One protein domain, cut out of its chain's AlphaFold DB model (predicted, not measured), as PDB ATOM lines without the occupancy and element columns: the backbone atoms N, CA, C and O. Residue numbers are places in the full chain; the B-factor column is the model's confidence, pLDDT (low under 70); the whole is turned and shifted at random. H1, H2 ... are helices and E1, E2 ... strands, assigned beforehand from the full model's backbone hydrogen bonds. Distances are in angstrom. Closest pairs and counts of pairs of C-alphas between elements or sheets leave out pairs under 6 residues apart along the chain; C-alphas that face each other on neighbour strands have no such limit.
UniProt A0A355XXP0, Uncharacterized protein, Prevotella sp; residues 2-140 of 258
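Overview. This is residues 2 to 140 of the 258 residues of an uncharacterized protein of Prevotella sp (UniProt A0A355XXP0). A twisted sheet of six long and short strands is a wall with two helices, H1 and H2, side by side over one face and a small hairpin, E4 and E5, over part of the other, a partial sandwich. The 139 printed residues hold two named helices and eight named strands, in the order H1 E1 E2 H2 E3 E4 E5 E6 E7 E8. The large sheet runs E1 E2 E8 E7 E6 E3, all antiparallel, and the class is mixed, helices and strands. The whole is compact, with a radius of gyration of the C-alphas of 14.6 A, and spans 44 by 38 by 26 A.

Arrangement. Strand beside strand, the large sheet is E1, residues 18 to 26, E2, 29 to 39, E8, 124 to 135, E7, 110 to 121, E6, 96 to 103, and E3, 59 to 63; E1 and E3 are its edge strands. Within hydrogen-bond range are N 22 and O 33 of the hairpin E1 and E2, 2.9 A, N 32 and O 131 of E2 and E8, 2.8 A, and N 99 and O 61 of E6 and E3, 2.8 A. E6, E7 and E8 form a meander, each strand the antiparallel neighbour of the one before, with N 100 and O 114 at 2.8 A and N 113 and O 132 at 2.8 A. H1, residues 2 to 14, and H2, residues 40 to 52, are on the same face, making two layers, helices on one face of a sheet. H1 has a height over the sheet of 9.5 A, H2 of 9.1 A; on the local plane they run slantwise to E7 at 42 and 34 degrees. With residues 4 to 8 alone H1 touches H2, the closest C-alphas being those of Phe 8 and Phe 46, 6.9 A, at a shallow tilt of 10 degrees, opposite ways. In both helices every O i to N i+4 pair is within hydrogen-bond range. The hairpin E4, residues 74 to 79, and E5, residues 85 to 90, has N 77 and O 87 at 2.8 A. It makes a sandwich, two sheets face to face, with the large sheet, their strands at 31 degrees; the closest C-alphas of E4 and E8 are those of Tyr 79 and Gly 134, 6.3 A.

Along the chain. E7 is 35.9 A long, E8 34.8 A and E2 30.8 A; E2 bends by 53 degrees at residue 36. H1 begins at C-alpha 2 (17.022, -22.622, -46.653), and E8 ends at C-alpha 135 (30.447, -26.800, -55.188).

Size, cuts and confidence. The C-alphas of Gly 122 and Lys 140, the two farthest apart, are 44.2 A apart. The printed part has no cut and no long link. The pLDDT is under 70 at residues 54 to 58, 65 to 73 and 138 to 140.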
ATOM      1  N   GLN A   2      17.452 -23.235 -45.379       89.50
ATOM      2  CA  GLN A   2      17.022 -22.622 -46.653       89.50
ATOM      3  C   GLN A   2      15.677 -21.882 -46.560       89.50
ATOM      4  O   GLN A   2      15.571 -20.729 -46.968       89.50
ATOM      5  N   GLU A   3      14.676 -22.515 -45.946       91.88
ATOM      6  CA  GLU A   3      13.356 -21.911 -45.739       91.88
ATOM      7  C   GLU A   3      13.404 -20.675 -44.825       91.88
ATOM      8  O   GLU A   3      12.753 -19.673 -45.104       91.88
ATOM      9  N   ALA A   4      14.208 -20.709 -43.758       93.62
ATOM     10  CA  ALA A   4      14.362 -19.571 -42.852       93.62
ATOM     11  C   ALA A   4      14.983 -18.360 -43.567       93.62
ATOM     12  O   ALA A   4      14.503 -17.239 -43.404       93.62
ATOM     13  N   PHE A   5      16.007 -18.590 -44.397       96.19
ATOM     14  CA  PHE A   5      16.633 -17.542 -45.205       96.19
ATOM     15  C   PHE A   5      15.652 -16.957 -46.232       96.19
ATOM     16  O   PHE A   5      15.562 -15.735 -46.374       96.19
ATOM     17  N   ALA A   6      14.882 -17.811 -46.918       96.50
ATOM     18  CA  ALA A   6      13.858 -17.373 -47.866       96.50
ATOM     19  C   ALA A   6      12.804 -16.493 -47.178       96.50
ATOM     20  O   ALA A   6      12.611 -15.350 -47.574       96.50
ATOM     21  N   ARG A   7      12.221 -16.959 -46.064       97.44
ATOM     22  CA  ARG A   7      11.231 -16.190 -45.293       97.44
ATOM     23  C   ARG A   7      11.774 -14.840 -44.814       97.44
ATOM     24  O   ARG A   7      11.056 -13.843 -44.847       97.44
ATOM     25  N   PHE A   8      13.028 -14.795 -44.358       98.12
ATOM     26  CA  PHE A   8      13.668 -13.553 -43.925       98.12
ATOM     27  C   PHE A   8      13.829 -12.565 -45.088       98.12
ATOM     28  O   PHE A   8      13.386 -11.422 -44.990       98.12
ATOM     29  N   THR A   9      14.404 -13.006 -46.208       97.88
ATOM     30  CA  THR A   9      14.658 -12.140 -47.372       97.88
ATOM     31  C   THR A   9      13.376 -11.711 -48.088       97.88
ATOM     32  O   THR A   9      13.251 -10.545 -48.455       97.88
ATOM     33  N   GLU A  10      12.374 -12.586 -48.199       97.62
ATOM     34  CA  GLU A  10      11.039 -12.239 -48.702       97.62
ATOM     35  C   GLU A  10      10.377 -11.158 -47.848       97.62
ATOM     36  O   GLU A  10       9.804 -10.209 -48.388       97.62
ATOM     37  N   LYS A  11      10.494 -11.255 -46.515       97.56
ATOM     38  CA  LYS A  11      10.004 -10.217 -45.605       97.56
ATOM     39  C   LYS A  11      10.723  -8.888 -45.836       97.56
ATOM     40  O   LYS A  11      10.050  -7.867 -45.940       97.56
ATOM     41  N   LEU A  12      12.055  -8.895 -45.951       97.88
ATOM     42  CA  LEU A  12      12.825  -7.675 -46.218       97.88
ATOM     43  C   LEU A  12      12.378  -6.997 -47.519       97.88
ATOM     44  O   LEU A  12      12.178  -5.785 -47.540       97.88
ATOM     45  N   VAL A  13      12.191  -7.767 -48.594       96.88
ATOM     46  CA  VAL A  13      11.745  -7.240 -49.894       96.88
ATOM     47  C   VAL A  13      10.319  -6.695 -49.800       96.88
ATOM     48  O   VAL A  13      10.064  -5.560 -50.202       96.88
ATOM     49  N   LYS A  14       9.392  -7.475 -49.229       97.44
ATOM     50  CA  LYS A  14       7.981  -7.089 -49.077       97.44
ATOM     51  C   LYS A  14       7.823  -5.800 -48.270       97.44
ATOM     52  O   LYS A  14       7.041  -4.932 -48.652       97.44
ATOM     53  N   ASP A  15       8.593  -5.668 -47.195       97.25
ATOM     54  CA  ASP A  15       8.547  -4.515 -46.297       97.25
ATOM     55  C   ASP A  15       9.402  -3.334 -46.810       97.25
ATOM     56  O   ASP A  15       9.523  -2.324 -46.118       97.25
ATOM     57  N   ARG A  16       9.989  -3.439 -48.018       96.75
ATOM     58  CA  ARG A  16      10.880  -2.435 -48.639       96.75
ATOM     59  C   ARG A  16      12.081  -2.066 -47.764       96.75
ATOM     60  O   ARG A  16      12.505  -0.916 -47.705       96.75
ATOM     61  N   GLN A  17      12.619  -3.061 -47.073       97.12
ATOM     62  CA  GLN A  17      13.771  -2.942 -46.181       97.12
ATOM     63  C   GLN A  17      15.082  -3.325 -46.869       97.12
ATOM     64  O   GLN A  17      16.141  -3.183 -46.265       97.12
ATOM     65  N   THR A  18      15.034  -3.807 -48.113       97.06
ATOM     66  CA  THR A  18      16.227  -4.044 -48.929       97.06
ATOM     67  C   THR A  18      16.725  -2.746 -49.552       97.06
ATOM     68  O   THR A  18      15.961  -2.058 -50.226       97.06
ATOM     69  N   THR A  19      18.007  -2.441 -49.380       96.38
ATOM     70  CA  THR A  19      18.668  -1.283 -50.001       96.38
ATOM     71  C   THR A  19      19.367  -1.652 -51.307       96.38
ATOM     72  O   THR A  19      19.434  -0.837 -52.223       96.38
ATOM     73  N   LEU A  20      19.840  -2.896 -51.419       96.44
ATOM     74  CA  LEU A  20      20.451  -3.459 -52.618       96.44
ATOM     75  C   LEU A  20      20.172  -4.963 -52.667       96.44
ATOM     76  O   LEU A  20      20.219  -5.642 -51.642       96.44
ATOM     77  N   VAL A  21      19.907  -5.479 -53.866       96.56
ATOM     78  CA  VAL A  21      19.794  -6.918 -54.117       96.56
ATOM     79  C   VAL A  21      20.715  -7.276 -55.271       96.56
ATOM     80  O   VAL A  21      20.482  -6.852 -56.402       96.56
ATOM     81  N   ASN A  22      21.728  -8.087 -54.986       95.62
ATOM     82  CA  ASN A  22      22.602  -8.661 -55.999       95.62
ATOM     83  C   ASN A  22      22.277 -10.144 -56.131       95.62
ATOM     84  O   ASN A  22      22.299 -10.896 -55.159       95.62
ATOM     85  N   SER A  23      21.983 -10.588 -57.346       95.38
ATOM     86  CA  SER A  23      21.741 -11.999 -57.630       95.38
ATOM     87  C   SER A  23      22.433 -12.365 -58.925       95.38
ATOM     88  O   SER A  23      22.221 -11.723 -59.951       95.38
ATOM     89  N   SER A  24      23.235 -13.420 -58.889       94.50
ATOM     90  CA  SER A  24      23.801 -14.005 -60.096       94.50
ATOM     91  C   SER A  24      23.800 -15.522 -60.002       94.50
ATOM     92  O   SER A  24      23.948 -16.107 -58.926       94.50
ATOM     93  N   SER A  25      23.625 -16.149 -61.156       94.75
ATOM     94  CA  SER A  25      23.721 -17.592 -61.325       94.75
ATOM     95  C   SER A  25      24.922 -17.905 -62.204       94.75
ATOM     96  O   SER A  25      25.361 -17.077 -63.002       94.75
ATOM     97  N   TYR A  26      25.455 -19.103 -62.045       90.50
ATOM     98  CA  TYR A  26      26.549 -19.640 -62.841       90.50
ATOM     99  C   TYR A  26      26.349 -21.148 -62.982       90.50
ATOM    100  O   TYR A  26      25.459 -21.721 -62.348       90.50
ATOM    101  N   ASP A  27      27.157 -21.797 -63.817       85.31
ATOM    102  CA  ASP A  27      27.025 -23.237 -63.998       85.31
ATOM    103  C   ASP A  27      27.221 -23.985 -62.666       85.31
ATOM    104  O   ASP A  27      28.216 -23.814 -61.956       85.31
ATOM    105  N   GLY A  28      26.210 -24.764 -62.286       84.81
ATOM    106  CA  GLY A  28      26.196 -25.523 -61.042       84.81
ATOM    107  C   GLY A  28      26.019 -24.721 -59.743       84.81
ATOM    108  O   GLY A  28      26.281 -25.307 -58.684       84.81
ATOM    109  N   GLY A  29      25.592 -23.448 -59.773       94.88
ATOM    110  CA  GLY A  29      25.365 -22.675 -58.544       94.88
ATOM    111  C   GLY A  29      24.797 -21.256 -58.695       94.88
ATOM    112  O   GLY A  29      24.448 -20.787 -59.777       94.88
ATOM    113  N   TYR A  30      24.689 -20.557 -57.564       96.81
ATOM    114  CA  TYR A  30      24.270 -19.157 -57.493       96.81
ATOM    115  C   TYR A  30      24.896 -18.421 -56.305       96.81
ATOM    116  O   TYR A  30      25.404 -19.021 -55.353       96.81
ATOM    117  N   ILE A  31      24.805 -17.095 -56.349       97.56
ATOM    118  CA  ILE A  31      25.025 -16.194 -55.220       97.56
ATOM    119  C   ILE A  31      23.881 -15.178 -55.165       97.56
ATOM    120  O   ILE A  31      23.499 -14.603 -56.185       97.56
ATOM    121  N   ARG A  32      23.308 -14.987 -53.976       97.94
ATOM    122  CA  ARG A  32      22.247 -14.013 -53.704       97.94
ATOM    123  C   ARG A  32      22.580 -13.229 -52.454       97.94
ATOM    124  O   ARG A  32      22.816 -13.821 -51.407       97.94
ATOM    125  N   GLU A  33      22.546 -11.920 -52.562       98.00
ATOM    126  CA  GLU A  33      22.917 -10.989 -51.514       98.00
ATOM    127  C   GLU A  33      21.834  -9.920 -51.385       98.00
ATOM    128  O   GLU A  33      21.383  -9.344 -52.376       98.00
ATOM    129  N   TYR A  34      21.425  -9.664 -50.149       98.44
ATOM    130  CA  TYR A  34      20.394  -8.704 -49.792       98.44
ATOM    131  C   TYR A  34      20.971  -7.762 -48.747       98.44
ATOM    132  O   TYR A  34      21.108  -8.147 -47.586       98.44
ATOM    133  N   HIS A  35      21.302  -6.539 -49.150       98.31
ATOM    134  CA  HIS A  35      21.611  -5.467 -48.208       98.31
ATOM    135  C   HIS A  35      20.311  -4.910 -47.662       98.31
ATOM    136  O   HIS A  35      19.325  -4.791 -48.394       98.31
ATOM    137  N   PHE A  36      20.300  -4.575 -46.380       98.12
ATOM    138  CA  PHE A  36      19.081  -4.174 -45.708       98.12
ATOM    139  C   PHE A  36      19.289  -3.084 -44.669       98.12
ATOM    140  O   PHE A  36      20.363  -2.920 -44.090       98.12
ATOM    141  N   GLN A  37      18.177  -2.418 -44.372       97.75
ATOM    142  CA  GLN A  37      17.960  -1.667 -43.149       97.75
ATOM    143  C   GLN A  37      16.619  -2.112 -42.548       97.75
ATOM    144  O   GLN A  37      15.551  -1.820 -43.085       97.75
ATOM    145  N   SER A  38      16.662  -2.844 -41.437       97.50
ATOM    146  CA  SER A  38      15.482  -3.462 -40.816       97.50
ATOM    147  C   SER A  38      15.439  -3.196 -39.312       97.50
ATOM    148  O   SER A  38      16.366  -2.634 -38.741       97.50
ATOM    149  N   GLN A  39      14.349  -3.578 -38.655       97.38
ATOM    150  CA  GLN A  39      14.226  -3.509 -37.199       97.38
ATOM    151  C   GLN A  39      15.179  -4.516 -36.543       97.38
ATOM    152  O   GLN A  39      15.206  -5.679 -36.957       97.38
ATOM    153  N   VAL A  40      15.901  -4.117 -35.483       95.62
ATOM    154  CA  VAL A  40      16.848  -5.007 -34.770       95.62
ATOM    155  C   VAL A  40      16.182  -6.324 -34.376       95.62
ATOM    156  O   VAL A  40      16.772  -7.383 -34.552       95.62
ATOM    157  N   ALA A  41      14.930  -6.285 -33.914       94.00
ATOM    158  CA  ALA A  41      14.185  -7.484 -33.530       94.00
ATOM    159  C   ALA A  41      13.979  -8.473 -34.695       94.00
ATOM    160  O   ALA A  41      14.014  -9.685 -34.489       94.00
ATOM    161  N   THR A  42      13.792  -7.972 -35.921       95.94
ATOM    162  CA  THR A  42      13.621  -8.820 -37.113       95.94
ATOM    163  C   THR A  42      14.931  -9.519 -37.463       95.94
ATOM    164  O   THR A  42      14.937 -10.725 -37.700       95.94
ATOM    165  N   VAL A  43      16.041  -8.775 -37.442       97.12
ATOM    166  CA  VAL A  43      17.378  -9.308 -37.743       97.12
ATOM    167  C   VAL A  43      17.832 -10.283 -36.661       97.12
ATOM    168  O   VAL A  43      18.250 -11.389 -36.981       97.12
ATOM    169  N   LYS A  44      17.659  -9.929 -35.382       93.00
ATOM    170  CA  LYS A  44      18.040 -10.773 -34.245       93.00
ATOM    171  C   LYS A  44      17.289 -12.104 -34.229       93.00
ATOM    172  O   LYS A  44      17.905 -13.137 -34.013       93.00
ATOM    173  N   LYS A  45      15.986 -12.106 -34.536       95.00
ATOM    174  CA  LYS A  45      15.207 -13.349 -34.652       95.00
ATOM    175  C   LYS A  45      15.767 -14.278 -35.733       95.00
ATOM    176  O   LYS A  45      15.782 -15.497 -35.562       95.00
ATOM    177  N   PHE A  46      16.199 -13.717 -36.862       96.81
ATOM    178  CA  PHE A  46      16.831 -14.505 -37.915       96.81
ATOM    179  C   PHE A  46      18.224 -15.000 -37.499       96.81
ATOM    180  O   PHE A  46      18.535 -16.164 -37.734       96.81
ATOM    181  N   ASP A  47      19.013 -14.166 -36.820       91.50
ATOM    182  CA  ASP A  47      20.318 -14.529 -36.259       91.50
ATOM    183  C   ASP A  47      20.206 -15.705 -35.268       91.50
ATOM    184  O   ASP A  47      20.869 -16.726 -35.428       91.50
ATOM    185  N   GLU A  48      19.264 -15.633 -34.323       86.94
ATOM    186  CA  GLU A  48      18.931 -16.722 -33.389       86.94
ATOM    187  C   GLU A  48      18.512 -17.998 -34.142       86.94
ATOM    188  O   GLU A  48      19.008 -19.086 -33.858       86.94
ATOM    189  N   THR A  49      17.695 -17.867 -35.194       89.44
ATOM    190  CA  THR A  49      17.319 -19.011 -36.044       89.44
ATOM    191  C   THR A  49      18.541 -19.643 -36.723       89.44
ATOM    192  O   THR A  49      18.625 -20.870 -36.832       89.44
ATOM    193  N   MET A  50      19.499 -18.836 -37.193       86.88
ATOM    194  CA  MET A  50      20.759 -19.337 -37.752       86.88
ATOM    195  C   MET A  50      21.589 -20.073 -36.693       86.88
ATOM    196  O   MET A  50      22.152 -21.123 -37.007       86.88
ATOM    197  N   MET A  51      21.637 -19.564 -35.457       76.94
ATOM    198  CA  MET A  51      22.330 -20.209 -34.335       76.94
ATOM    199  C   MET A  51      21.721 -21.572 -33.986       76.94
ATOM    200  O   MET A  51      22.457 -22.550 -33.881       76.94
ATOM    201  N   ASP A  52      20.394 -21.675 -33.895       77.38
ATOM    202  CA  ASP A  52      19.706 -22.939 -33.586       77.38
ATOM    203  C   ASP A  52      19.967 -24.020 -34.646       77.38
ATOM    204  O   ASP A  52      20.039 -25.216 -34.362       77.38
ATOM    205  N   ASN A  53      20.152 -23.597 -35.897       72.62
ATOM    206  CA  ASN A  53      20.459 -24.490 -37.007       72.62
ATOM    207  C   ASN A  53      21.963 -24.800 -37.145       72.62
ATOM    208  O   ASN A  53      22.325 -25.640 -37.977       72.62
ATOM    209  N   ALA A  54      22.842 -24.170 -36.357       67.44
ATOM    210  CA  ALA A  54      24.293 -24.335 -36.472       67.44
ATOM    211  C   ALA A  54      24.755 -25.773 -36.188       67.44
ATOM    212  O   ALA A  54      25.744 -26.221 -36.758       67.44
ATOM    213  N   VAL A  55      24.004 -26.545 -35.393       58.06
ATOM    214  CA  VAL A  55      24.279 -27.975 -35.132       58.06
ATOM    215  C   VAL A  55      24.281 -28.814 -36.421       58.06
ATOM    216  O   VAL A  55      24.954 -29.838 -36.495       58.06
ATOM    217  N   SER A  56      23.544 -28.383 -37.451       68.19
ATOM    218  CA  SER A  56      23.499 -29.059 -38.757       68.19
ATOM    219  C   SER A  56      24.572 -28.569 -39.738       68.19
ATOM    220  O   SER A  56      24.695 -29.115 -40.837       68.19
ATOM    221  N   ALA A  57      25.322 -27.526 -39.384       66.69
ATOM    222  CA  ALA A  57      26.405 -27.012 -40.206       66.69
ATOM    223  C   ALA A  57      27.677 -27.834 -39.973       66.69
ATOM    224  O   ALA A  57      28.028 -28.174 -38.846       66.69
ATOM    225  N   TYR A  58      28.401 -28.138 -41.050       64.19
ATOM    226  CA  TYR A  58      29.714 -28.778 -40.920       64.19
ATOM    227  C   TYR A  58      30.803 -27.765 -40.538       64.19
ATOM    228  O   TYR A  58      31.893 -28.147 -40.120       64.19
ATOM    229  N   SER A  59      30.525 -26.470 -40.708       73.00
ATOM    230  CA  SER A  59      31.378 -25.374 -40.269       73.00
ATOM    231  C   SER A  59      30.530 -24.140 -39.981       73.00
ATOM    232  O   SER A  59      29.681 -23.756 -40.790       73.00
ATOM    233  N   SER A  60      30.800 -23.510 -38.841       73.31
ATOM    234  CA  SER A  60      30.116 -22.303 -38.390       73.31
ATOM    235  C   SER A  60      31.126 -21.277 -37.900       73.31
ATOM    236  O   SER A  60      32.139 -21.622 -37.287       73.31
ATOM    237  N   PHE A  61      30.831 -20.005 -38.132       79.06
ATOM    238  CA  PHE A  61      31.555 -18.889 -37.543       79.06
ATOM    239  C   PHE A  61      30.551 -17.873 -37.013       79.06
ATOM    240  O   PHE A  61      29.683 -17.407 -37.748       79.06
ATOM    241  N   MET A  62      30.675 -17.532 -35.733       79.00
ATOM    242  CA  MET A  62      29.813 -16.566 -35.063       79.00
ATOM    243  C   MET A  62      30.679 -15.576 -34.293       79.00
ATOM    244  O   MET A  62      31.611 -15.976 -33.596       79.00
ATOM    245  N   LYS A  63      30.374 -14.285 -34.419       80.81
ATOM    246  CA  LYS A  63      31.049 -13.209 -33.690       80.81
ATOM    247  C   LYS A  63      30.036 -12.123 -33.371       80.81
ATOM    248  O   LYS A  63      29.428 -11.573 -34.280       80.81
ATOM    249  N   GLY A  64      29.864 -11.820 -32.090       72.31
ATOM    250  CA  GLY A  64      29.032 -10.707 -31.640       72.31
ATOM    251  C   GLY A  64      29.733  -9.355 -31.773       72.31
ATOM    252  O   GLY A  64      30.964  -9.274 -31.869       72.31
ATOM    253  N   GLU A  65      28.939  -8.289 -31.756       68.44
ATOM    254  CA  GLU A  65      29.403  -6.907 -31.623       68.44
ATOM    255  C   GLU A  65      30.321  -6.736 -30.394       68.44
ATOM    256  O   GLU A  65      30.086  -7.321 -29.337       68.44
ATOM    257  N   GLY A  66      31.399  -5.958 -30.538       57.88
ATOM    258  CA  GLY A  66      32.325  -5.638 -29.442       57.88
ATOM    259  C   GLY A  66      33.328  -6.740 -29.069       57.88
ATOM    260  O   GLY A  66      34.228  -6.486 -28.273       57.88
ATOM    261  N   LEU A  67      33.228  -7.936 -29.655       57.44
ATOM    262  CA  LEU A  67      34.213  -9.006 -29.468       57.44
ATOM    263  C   LEU A  67      35.371  -8.869 -30.468       57.44
ATOM    264  O   LEU A  67      35.146  -8.676 -31.665       57.44
ATOM    265  N   GLU A  68      36.615  -9.002 -30.005       57.50
ATOM    266  CA  GLU A  68      37.781  -9.008 -30.894       57.50
ATOM    267  C   GLU A  68      37.917 -10.342 -31.639       57.50
ATOM    268  O   GLU A  68      37.937 -11.420 -31.037       57.50
ATOM    269  N   ALA A  69      38.068 -10.275 -32.964       53.75
ATOM    270  CA  ALA A  69      38.529 -11.402 -33.765       53.75
ATOM    271  C   ALA A  69      40.050 -11.505 -33.584       53.75
ATOM    272  O   ALA A  69      40.796 -10.913 -34.353       53.75
ATOM    273  N   ARG A  70      40.495 -12.204 -32.530       50.50
ATOM    274  CA  ARG A  70      41.870 -12.132 -31.999       50.50
ATOM    275  C   ARG A  70      43.025 -12.322 -32.998       50.50
ATOM    276  O   ARG A  70      44.106 -11.899 -32.645       50.50
ATOM    277  N   ASP A  71      42.813 -12.851 -34.210       49.38
ATOM    278  CA  ASP A  71      43.856 -12.979 -35.254       49.38
ATOM    279  C   ASP A  71      43.308 -13.033 -36.705       49.38
ATOM    280  O   ASP A  71      43.985 -13.487 -37.629       49.38
ATOM    281  N   ARG A  72      42.050 -12.635 -36.949       55.41
ATOM    282  CA  ARG A  72      41.395 -12.800 -38.263       55.41
ATOM    283  C   ARG A  72      40.957 -11.449 -38.829       55.41
ATOM    284  O   ARG A  72      40.156 -10.761 -38.206       55.41
ATOM    285  N   THR A  73      41.457 -11.098 -40.018       61.62
ATOM    286  CA  THR A  73      41.159  -9.835 -40.732       61.62
ATOM    287  C   THR A  73      40.058  -9.974 -41.789       61.62
ATOM    288  O   THR A  73      39.339  -9.011 -42.060       61.62
ATOM    289  N   SER A  74      39.833 -11.186 -42.306       71.12
ATOM    290  CA  SER A  74      38.695 -11.507 -43.174       71.12
ATOM    291  C   SER A  74      38.329 -12.997 -43.169       71.12
ATOM    292  O   SER A  74      39.101 -13.856 -42.730       71.12
ATOM    293  N   LEU A  75      37.127 -13.302 -43.661       79.50
ATOM    294  CA  LEU A  75      36.670 -14.641 -44.026       79.50
ATOM    295  C   LEU A  75      36.376 -14.672 -45.524       79.50
ATOM    296  O   LEU A  75      35.526 -13.929 -45.998       79.50
ATOM    297  N   SER A  76      37.037 -15.562 -46.253       83.88
ATOM    298  CA  SER A  76      36.798 -15.779 -47.681       83.88
ATOM    299  C   SER A  76      35.881 -16.987 -47.890       83.88
ATOM    300  O   SER A  76      36.069 -18.046 -47.284       83.88
ATOM    301  N   LEU A  77      34.876 -16.830 -48.752       86.75
ATOM    302  CA  LEU A  77      33.982 -17.897 -49.187       86.75
ATOM    303  C   LEU A  77      34.143 -18.137 -50.688       86.75
ATOM    304  O   LEU A  77      33.713 -17.325 -51.503       86.75
ATOM    305  N   SER A  78      34.704 -19.286 -51.065       83.56
ATOM    306  CA  SER A  78      34.840 -19.660 -52.477       83.56
ATOM    307  C   SER A  78      33.486 -19.982 -53.127       83.56
ATOM    308  O   SER A  78      32.639 -20.637 -52.509       83.56
ATOM    309  N   TYR A  79      33.284 -19.536 -54.364       89.94
ATOM    310  CA  TYR A  79      32.083 -19.775 -55.167       89.94
ATOM    311  C   TYR A  79      32.385 -19.671 -56.671       89.94
ATOM    312  O   TYR A  79      33.526 -19.455 -57.082       89.94
ATOM    313  N   GLY A  80      31.360 -19.805 -57.512       83.94
ATOM    314  CA  GLY A  80      31.507 -19.742 -58.966       83.94
ATOM    315  C   GLY A  80      31.857 -21.100 -59.571       83.94
ATOM    316  O   GLY A  80      32.022 -22.093 -58.858       83.94
ATOM    317  N   GLU A  81      31.971 -21.139 -60.897       79.25
ATOM    318  CA  GLU A  81      32.365 -22.346 -61.623       79.25
ATOM    319  C   GLU A  81      33.696 -22.870 -61.064       79.25
ATOM    320  O   GLU A  81      34.694 -22.143 -61.025       79.25
ATOM    321  N   ASN A  82      33.694 -24.113 -60.574       72.56
ATOM    322  CA  ASN A  82      34.854 -24.759 -59.958       72.56
ATOM    323  C   ASN A  82      35.503 -23.953 -58.813       72.56
ATOM    324  O   ASN A  82      36.712 -24.031 -58.609       72.56
ATOM    325  N   ASN A  83      34.714 -23.170 -58.063       79.19
ATOM    326  CA  ASN A  83      35.186 -22.355 -56.935       79.19
ATOM    327  C   ASN A  83      36.255 -21.301 -57.304       79.19
ATOM    328  O   ASN A  83      37.026 -20.872 -56.447       79.19
ATOM    329  N   LYS A  84      36.291 -20.853 -58.570       79.81
ATOM    330  CA  LYS A  84      37.265 -19.869 -59.084       79.81
ATOM    331  C   LYS A  84      37.058 -18.436 -58.569       79.81
ATOM    332  O   LYS A  84      37.905 -17.581 -58.816       79.81
ATOM    333  N   LYS A  85      35.939 -18.137 -57.901       86.62
ATOM    334  CA  LYS A  85      35.650 -16.822 -57.304       86.62
ATOM    335  C   LYS A  85      35.707 -16.901 -55.781       86.62
ATOM    336  O   LYS A  85      35.458 -17.950 -55.197       86.62
ATOM    337  N   SER A  86      35.984 -15.770 -55.142       88.06
ATOM    338  CA  SER A  86      35.916 -15.603 -53.688       88.06
ATOM    339  C   SER A  86      34.964 -14.470 -53.342       88.06
ATOM    340  O   SER A  86      34.921 -13.461 -54.046       88.06
ATOM    341  N   TYR A  87      34.184 -14.652 -52.281       90.88
ATOM    342  CA  TYR A  87      33.457 -13.585 -51.614       90.88
ATOM    343  C   TYR A  87      34.149 -13.302 -50.282       90.88
ATOM    344  O   TYR A  87      34.149 -14.158 -49.394       90.88
ATOM    345  N   ASP A  88      34.739 -12.118 -50.151       88.94
ATOM    346  CA  ASP A  88      35.519 -11.748 -48.976       88.94
ATOM    347  C   ASP A  88      34.666 -10.941 -47.994       88.94
ATOM    348  O   ASP A  88      34.093  -9.904 -48.321       88.94
ATOM    349  N   ILE A  89      34.592 -11.433 -46.763       88.12
ATOM    350  CA  ILE A  89      33.900 -10.805 -45.643       88.12
ATOM    351  C   ILE A  89      34.972 -10.177 -44.758       88.12
ATOM    352  O   ILE A  89      35.670 -10.878 -44.023       88.12
ATOM    353  N   SER A  90      35.128  -8.859 -44.839       83.00
ATOM    354  CA  SER A  90      36.018  -8.111 -43.950       83.00
ATOM    355  C   SER A  90      35.474  -8.087 -42.524       83.00
ATOM    356  O   SER A  90      34.261  -8.000 -42.323       83.00
ATOM    357  N   TYR A  91      36.366  -8.136 -41.533       81.69
ATOM    358  CA  TYR A  91      35.973  -8.005 -40.134       81.69
ATOM    359  C   TYR A  91      36.024  -6.558 -39.647       81.69
ATOM    360  O   TYR A  91      37.007  -5.845 -39.814       81.69
ATOM    361  N   ASP A  92      34.962  -6.175 -38.954       81.12
ATOM    362  CA  ASP A  92      34.788  -4.913 -38.245       81.12
ATOM    363  C   ASP A  92      34.258  -5.223 -36.837       81.12
ATOM    364  O   ASP A  92      33.354  -6.052 -36.646       81.12
ATOM    365  N   ARG A  93      34.844  -4.577 -35.825       77.88
ATOM    366  CA  ARG A  93      34.501  -4.758 -34.409       77.88
ATOM    367  C   ARG A  93      33.034  -4.433 -34.098       77.88
ATOM    368  O   ARG A  93      32.466  -5.079 -33.219       77.88
ATOM    369  N   ASN A  94      32.422  -3.522 -34.851       84.19
ATOM    370  CA  ASN A  94      31.065  -3.017 -34.630       84.19
ATOM    371  C   ASN A  94      29.977  -3.903 -35.256       84.19
ATOM    372  O   ASN A  94      28.793  -3.667 -35.050       84.19
ATOM    373  N   TYR A  95      30.363  -4.910 -36.042       88.31
ATOM    374  CA  TYR A  95      29.420  -5.810 -36.695       88.31
ATOM    375  C   TYR A  95      29.332  -7.150 -35.965       88.31
ATOM    376  O   TYR A  95      30.323  -7.667 -35.435       88.31
ATOM    377  N   SER A  96      28.140  -7.722 -36.000       88.19
ATOM    378  CA  SER A  96      27.848  -9.113 -35.694       88.19
ATOM    379  C   SER A  96      27.908  -9.942 -36.976       88.19
ATOM    380  O   SER A  96      27.497  -9.483 -38.044       88.19
ATOM    381  N   TYR A  97      28.423 -11.161 -36.866       88.50
ATOM    382  CA  TYR A  97      28.630 -12.095 -37.968       88.50
ATOM    383  C   TYR A  97      28.057 -13.449 -37.585       88.50
ATOM    384  O   TYR A  97      28.394 -13.982 -36.526       88.50
ATOM    385  N   ASN A  98      27.275 -14.036 -38.483       88.94
ATOM    386  CA  ASN A  98      26.811 -15.408 -38.385       88.94
ATOM    387  C   ASN A  98      26.951 -16.080 -39.751       88.94
ATOM    388  O   ASN A  98      26.301 -15.693 -40.722       88.94
ATOM    389  N   VAL A  99      27.845 -17.060 -39.838       88.62
ATOM    390  CA  VAL A  99      28.155 -17.794 -41.063       88.62
ATOM    391  C   VAL A  99      27.954 -19.276 -40.814       88.62
ATOM    392  O   VAL A  99      28.542 -19.837 -39.892       88.62
ATOM    393  N   GLN A 100      27.145 -19.909 -41.658       84.94
ATOM    394  CA  GLN A 100      26.768 -21.314 -41.553       84.94
ATOM    395  C   GLN A 100      27.003 -22.011 -42.892       84.94
ATOM    396  O   GLN A 100      26.416 -21.626 -43.909       84.94
ATOM    397  N   LEU A 101      27.854 -23.038 -42.896       83.25
ATOM    398  CA  LEU A 101      28.133 -23.868 -44.066       83.25
ATOM    399  C   LEU A 101      27.455 -25.229 -43.908       83.25
ATOM    400  O   LEU A 101      27.751 -25.984 -42.981       83.25
ATOM    401  N   LEU A 102      26.546 -25.552 -44.825       84.69
ATOM    402  CA  LEU A 102      25.771 -26.791 -44.808       84.69
ATOM    403  C   LEU A 102      25.980 -27.542 -46.118       84.69
ATOM    404  O   LEU A 102      25.915 -26.940 -47.186       84.69
ATOM    405  N   ARG A 103      26.190 -28.859 -46.055       85.38
ATOM    406  CA  ARG A 103      26.181 -29.692 -47.266       85.38
ATOM    407  C   ARG A 103      24.756 -29.889 -47.750       85.38
ATOM    408  O   ARG A 103      23.840 -30.005 -46.935       85.38
ATOM    409  N   ASP A 104      24.581 -29.942 -49.064       86.00
ATOM    410  CA  ASP A 104      23.293 -30.316 -49.628       86.00
ATOM    411  C   ASP A 104      23.041 -31.808 -49.330       86.00
ATOM    412  O   ASP A 104      23.856 -32.662 -49.692       86.00
ATOM    413  N   PRO A 105      21.945 -32.159 -48.633       77.56
ATOM    414  CA  PRO A 105      21.645 -33.552 -48.327       77.56
ATOM    415  C   PRO A 105      21.360 -34.387 -49.584       77.56
ATOM    416  O   PRO A 105      21.497 -35.609 -49.529       77.56
ATOM    417  N   LYS A 106      20.965 -33.752 -50.698       84.12
ATOM    418  CA  LYS A 106      20.665 -34.416 -51.976       84.12
ATOM    419  C   LYS A 106      21.900 -34.569 -52.862       84.12
ATOM    420  O   LYS A 106      21.977 -35.534 -53.615       84.12
ATOM    421  N   ASP A 107      22.860 -33.657 -52.746       81.56
ATOM    422  CA  ASP A 107      24.124 -33.693 -53.479       81.56
ATOM    423  C   ASP A 107      25.277 -33.290 -52.555       81.56
ATOM    424  O   ASP A 107      25.570 -32.115 -52.347       81.56
ATOM    425  N   LYS A 108      25.982 -34.284 -52.012       77.44
ATOM    426  CA  LYS A 108      27.069 -34.050 -51.049       77.44
ATOM    427  C   LYS A 108      28.268 -33.305 -51.644       77.44
ATOM    428  O   LYS A 108      29.131 -32.889 -50.875       77.44
ATOM    429  N   THR A 109      28.329 -33.142 -52.970       78.81
ATOM    430  CA  THR A 109      29.342 -32.322 -53.648       78.81
ATOM    431  C   THR A 109      29.006 -30.830 -53.605       78.81
ATOM    432  O   THR A 109      29.845 -29.987 -53.931       78.81
ATOM    433  N   LYS A 110      27.782 -30.477 -53.208       89.94
ATOM    434  CA  LYS A 110      27.297 -29.104 -53.119       89.94
ATOM    435  C   LYS A 110      27.175 -28.663 -51.668       89.94
ATOM    436  O   LYS A 110      26.937 -29.452 -50.751       89.94
ATOM    437  N   ARG A 111      27.293 -27.355 -51.466       93.75
ATOM    438  CA  ARG A 111      27.039 -26.701 -50.186       93.75
ATOM    439  C   ARG A 111      26.157 -25.477 -50.349       93.75
ATOM    440  O   ARG A 111      26.176 -24.810 -51.382       93.75
ATOM    441  N   TYR A 112      25.492 -25.140 -49.258       94.94
ATOM    442  CA  TYR A 112      24.950 -23.822 -48.993       94.94
ATOM    443  C   TYR A 112      25.878 -23.094 -48.014       94.94
ATOM    444  O   TYR A 112      26.237 -23.645 -46.974       94.94
ATOM    445  N   ALA A 113      26.233 -21.849 -48.318       95.50
ATOM    446  CA  ALA A 113      26.764 -20.908 -47.341       95.50
ATOM    447  C   ALA A 113      25.692 -19.857 -47.058       95.50
ATOM    448  O   ALA A 113      25.248 -19.173 -47.980       95.50
ATOM    449  N   TYR A 114      25.287 -19.735 -45.798       96.94
ATOM    450  CA  TYR A 114      24.421 -18.658 -45.330       96.94
ATOM    451  C   TYR A 114      25.229 -17.719 -44.455       96.94
ATOM    452  O   TYR A 114      25.930 -18.163 -43.547       96.94
ATOM    453  N   VAL A 115      25.129 -16.430 -44.739       96.56
ATOM    454  CA  VAL A 115      25.869 -15.374 -44.061       96.56
ATOM    455  C   VAL A 115      24.885 -14.295 -43.649       96.56
ATOM    456  O   VAL A 115      24.056 -13.870 -44.452       96.56
ATOM    457  N   LEU A 116      25.014 -13.837 -42.413       97.62
ATOM    458  CA  LEU A 116      24.382 -12.638 -41.900       97.62
ATOM    459  C   LEU A 116      25.470 -11.761 -41.283       97.62
ATOM    460  O   LEU A 116      26.183 -12.194 -40.377       97.62
ATOM    461  N   VAL A 117      25.591 -10.534 -41.781       96.06
ATOM    462  CA  VAL A 117      26.482  -9.514 -41.224       96.06
ATOM    463  C   VAL A 117      25.654  -8.281 -40.949       96.06
ATOM    464  O   VAL A 117      24.981  -7.789 -41.850       96.06
ATOM    465  N   TRP A 118      25.671  -7.786 -39.717       96.38
ATOM    466  CA  TRP A 118      24.830  -6.655 -39.338       96.38
ATOM    467  C   TRP A 118      25.404  -5.877 -38.162       96.38
ATOM    468  O   TRP A 118      26.089  -6.440 -37.316       96.38
ATOM    469  N   LYS A 119      25.101  -4.584 -38.088       94.62
ATOM    470  CA  LYS A 119      25.360  -3.762 -36.905       94.62
ATOM    471  C   LYS A 119      24.100  -3.029 -36.486       94.62
ATOM    472  O   LYS A 119      23.193  -2.808 -37.293       94.62
ATOM    473  N   LYS A 120      24.060  -2.624 -35.224       93.12
ATOM    474  CA  LYS A 120      22.974  -1.812 -34.690       93.12
ATOM    475  C   LYS A 120      23.171  -0.337 -35.054       93.12
ATOM    476  O   LYS A 120      24.278   0.189 -35.010       93.12
ATOM    477  N   SER A 121      22.075   0.332 -35.387       89.19
ATOM    478  CA  SER A 121      21.972   1.775 -35.597       89.19
ATOM    479  C   SER A 121      20.651   2.240 -34.979       89.19
ATOM    480  O   SER A 121      19.598   2.222 -35.616       89.19
ATOM    481  N   GLY A 122      20.681   2.549 -33.677       88.81
ATOM    482  CA  GLY A 122      19.471   2.844 -32.902       88.81
ATOM    483  C   GLY A 122      18.569   1.617 -32.718       88.81
ATOM    484  O   GLY A 122      19.016   0.575 -32.239       88.81
ATOM    485  N   ASP A 123      17.292   1.740 -33.072       89.88
ATOM    486  CA  ASP A 123      16.301   0.650 -33.110       89.88
ATOM    487  C   ASP A 123      16.398  -0.203 -34.387       89.88
ATOM    488  O   ASP A 123      15.812  -1.290 -34.474       89.88
ATOM    489  N   LYS A 124      17.181   0.259 -35.365       95.38
ATOM    490  CA  LYS A 124      17.406  -0.416 -36.637       95.38
ATOM    491  C   LYS A 124      18.737  -1.150 -36.678       95.38
ATOM    492  O   LYS A 124      19.647  -0.929 -35.882       95.38
ATOM    493  N   ALA A 125      18.827  -2.062 -37.626       96.38
ATOM    494  CA  ALA A 125      20.016  -2.797 -37.986       96.38
ATOM    495  C   ALA A 125      20.268  -2.603 -39.479       96.38
ATOM    496  O   ALA A 125      19.335  -2.697 -40.281       96.38
ATOM    497  N   GLU A 126      21.523  -2.353 -39.833       96.81
ATOM    498  CA  GLU A 126      21.981  -2.319 -41.220       96.81
ATOM    499  C   GLU A 126      23.023  -3.405 -41.452       96.81
ATOM    500  O   GLU A 126      23.804  -3.742 -40.555       96.81
ATOM    501  N   GLY A 127      23.011  -3.986 -42.644       96.75
ATOM    502  CA  GLY A 127      23.826  -5.151 -42.935       96.75
ATOM    503  C   GLY A 127      23.435  -5.836 -44.229       96.75
ATOM    504  O   GLY A 127      22.716  -5.270 -45.051       96.75
ATOM    505  N   TYR A 128      23.895  -7.070 -44.394       97.88
ATOM    506  CA  TYR A 128      23.521  -7.907 -45.521       97.88
ATOM    507  C   TYR A 128      23.319  -9.366 -45.118       97.88
ATOM    508  O   TYR A 128      23.932  -9.881 -44.178       97.88
ATOM    509  N   ALA A 129      22.439 -10.030 -45.859       98.31
ATOM    510  CA  ALA A 129      22.252 -11.469 -45.828       98.31
ATOM    511  C   ALA A 129      22.655 -12.059 -47.178       98.31
ATOM    512  O   ALA A 129      22.224 -11.587 -48.229       98.31
ATOM    513  N   LEU A 130      23.477 -13.099 -47.144       98.00
ATOM    514  CA  LEU A 130      24.068 -13.715 -48.323       98.00
ATOM    515  C   LEU A 130      23.802 -15.223 -48.315       98.00
ATOM    516  O   LEU A 130      23.957 -15.897 -47.296       98.00
ATOM    517  N   SER A 131      23.404 -15.746 -49.472       97.69
ATOM    518  CA  SER A 131      23.291 -17.171 -49.754       97.69
ATOM    519  C   SER A 131      24.136 -17.511 -50.974       97.69
ATOM    520  O   SER A 131      23.916 -16.982 -52.064       97.69
ATOM    521  N   ILE A 132      25.087 -18.420 -50.791       97.50
ATOM    522  CA  ILE A 132      25.845 -19.038 -51.879       97.50
ATOM    523  C   ILE A 132      25.420 -20.497 -51.953       97.50
ATOM    524  O   ILE A 132      25.459 -21.197 -50.942       97.50
ATOM    525  N   TYR A 133      25.059 -20.960 -53.143       96.75
ATOM    526  CA  TYR A 133      24.933 -22.380 -53.444       96.75
ATOM    527  C   TYR A 133      25.915 -22.737 -54.546       96.75
ATOM    528  O   TYR A 133      25.999 -22.031 -55.548       96.75
ATOM    529  N   GLY A 134      26.664 -23.814 -54.374       93.31
ATOM    530  CA  GLY A 134      27.670 -24.214 -55.346       93.31
ATOM    531  C   GLY A 134      28.471 -25.407 -54.861       93.31
ATOM    532  O   GLY A 134      28.100 -26.062 -53.888       93.31
ATOM    533  N   HIS A 135      29.566 -25.697 -55.554       88.50
ATOM    534  CA  HIS A 135      30.447 -26.800 -55.188       88.50
ATOM    535  C   HIS A 135      31.078 -26.548 -53.810       88.50
ATOM    536  O   HIS A 135      31.533 -25.442 -53.517       88.50
ATOM    537  N   ASP A 136      31.084 -27.550 -52.934       85.12
ATOM    538  CA  ASP A 136      31.744 -27.434 -51.632       85.12
ATOM    539  C   ASP A 136      33.266 -27.376 -51.856       85.12
ATOM    540  O   ASP A 136      33.819 -28.338 -52.360       85.12
ATOM    541  N   PRO A 137      33.993 -26.296 -51.519       72.56
ATOM    542  CA  PRO A 137      35.442 -26.237 -51.720       72.56
ATOM    543  C   PRO A 137      36.204 -27.207 -50.808       72.56
ATOM    544  O   PRO A 137      37.394 -27.435 -51.012       72.56
ATOM    545  N   GLN A 138      35.542 -27.764 -49.786       68.62
ATOM    546  CA  GLN A 138      36.098 -28.854 -48.984       68.62
ATOM    547  C   GLN A 138      35.916 -30.228 -49.644       68.62
ATOM    548  O   GLN A 138      36.556 -31.190 -49.216       68.62
ATOM    549  N   VAL A 139      35.069 -30.309 -50.674       61.59
ATOM    550  CA  VAL A 139      35.048 -31.389 -51.665       61.59
ATOM    551  C   VAL A 139      36.136 -31.003 -52.665       61.59
ATOM    552  O   VAL A 139      36.116 -29.928 -53.264       61.59
ATOM    553  N   LYS A 140      37.221 -31.775 -52.698       52.56
ATOM    554  CA  LYS A 140      38.442 -31.361 -53.401       52.56
ATOM    555  C   LYS A 140      38.143 -31.342 -54.899       52.56
ATOM    556  O   LYS A 140      37.628 -32.319 -55.410       52.56
TER     557      LYS A 140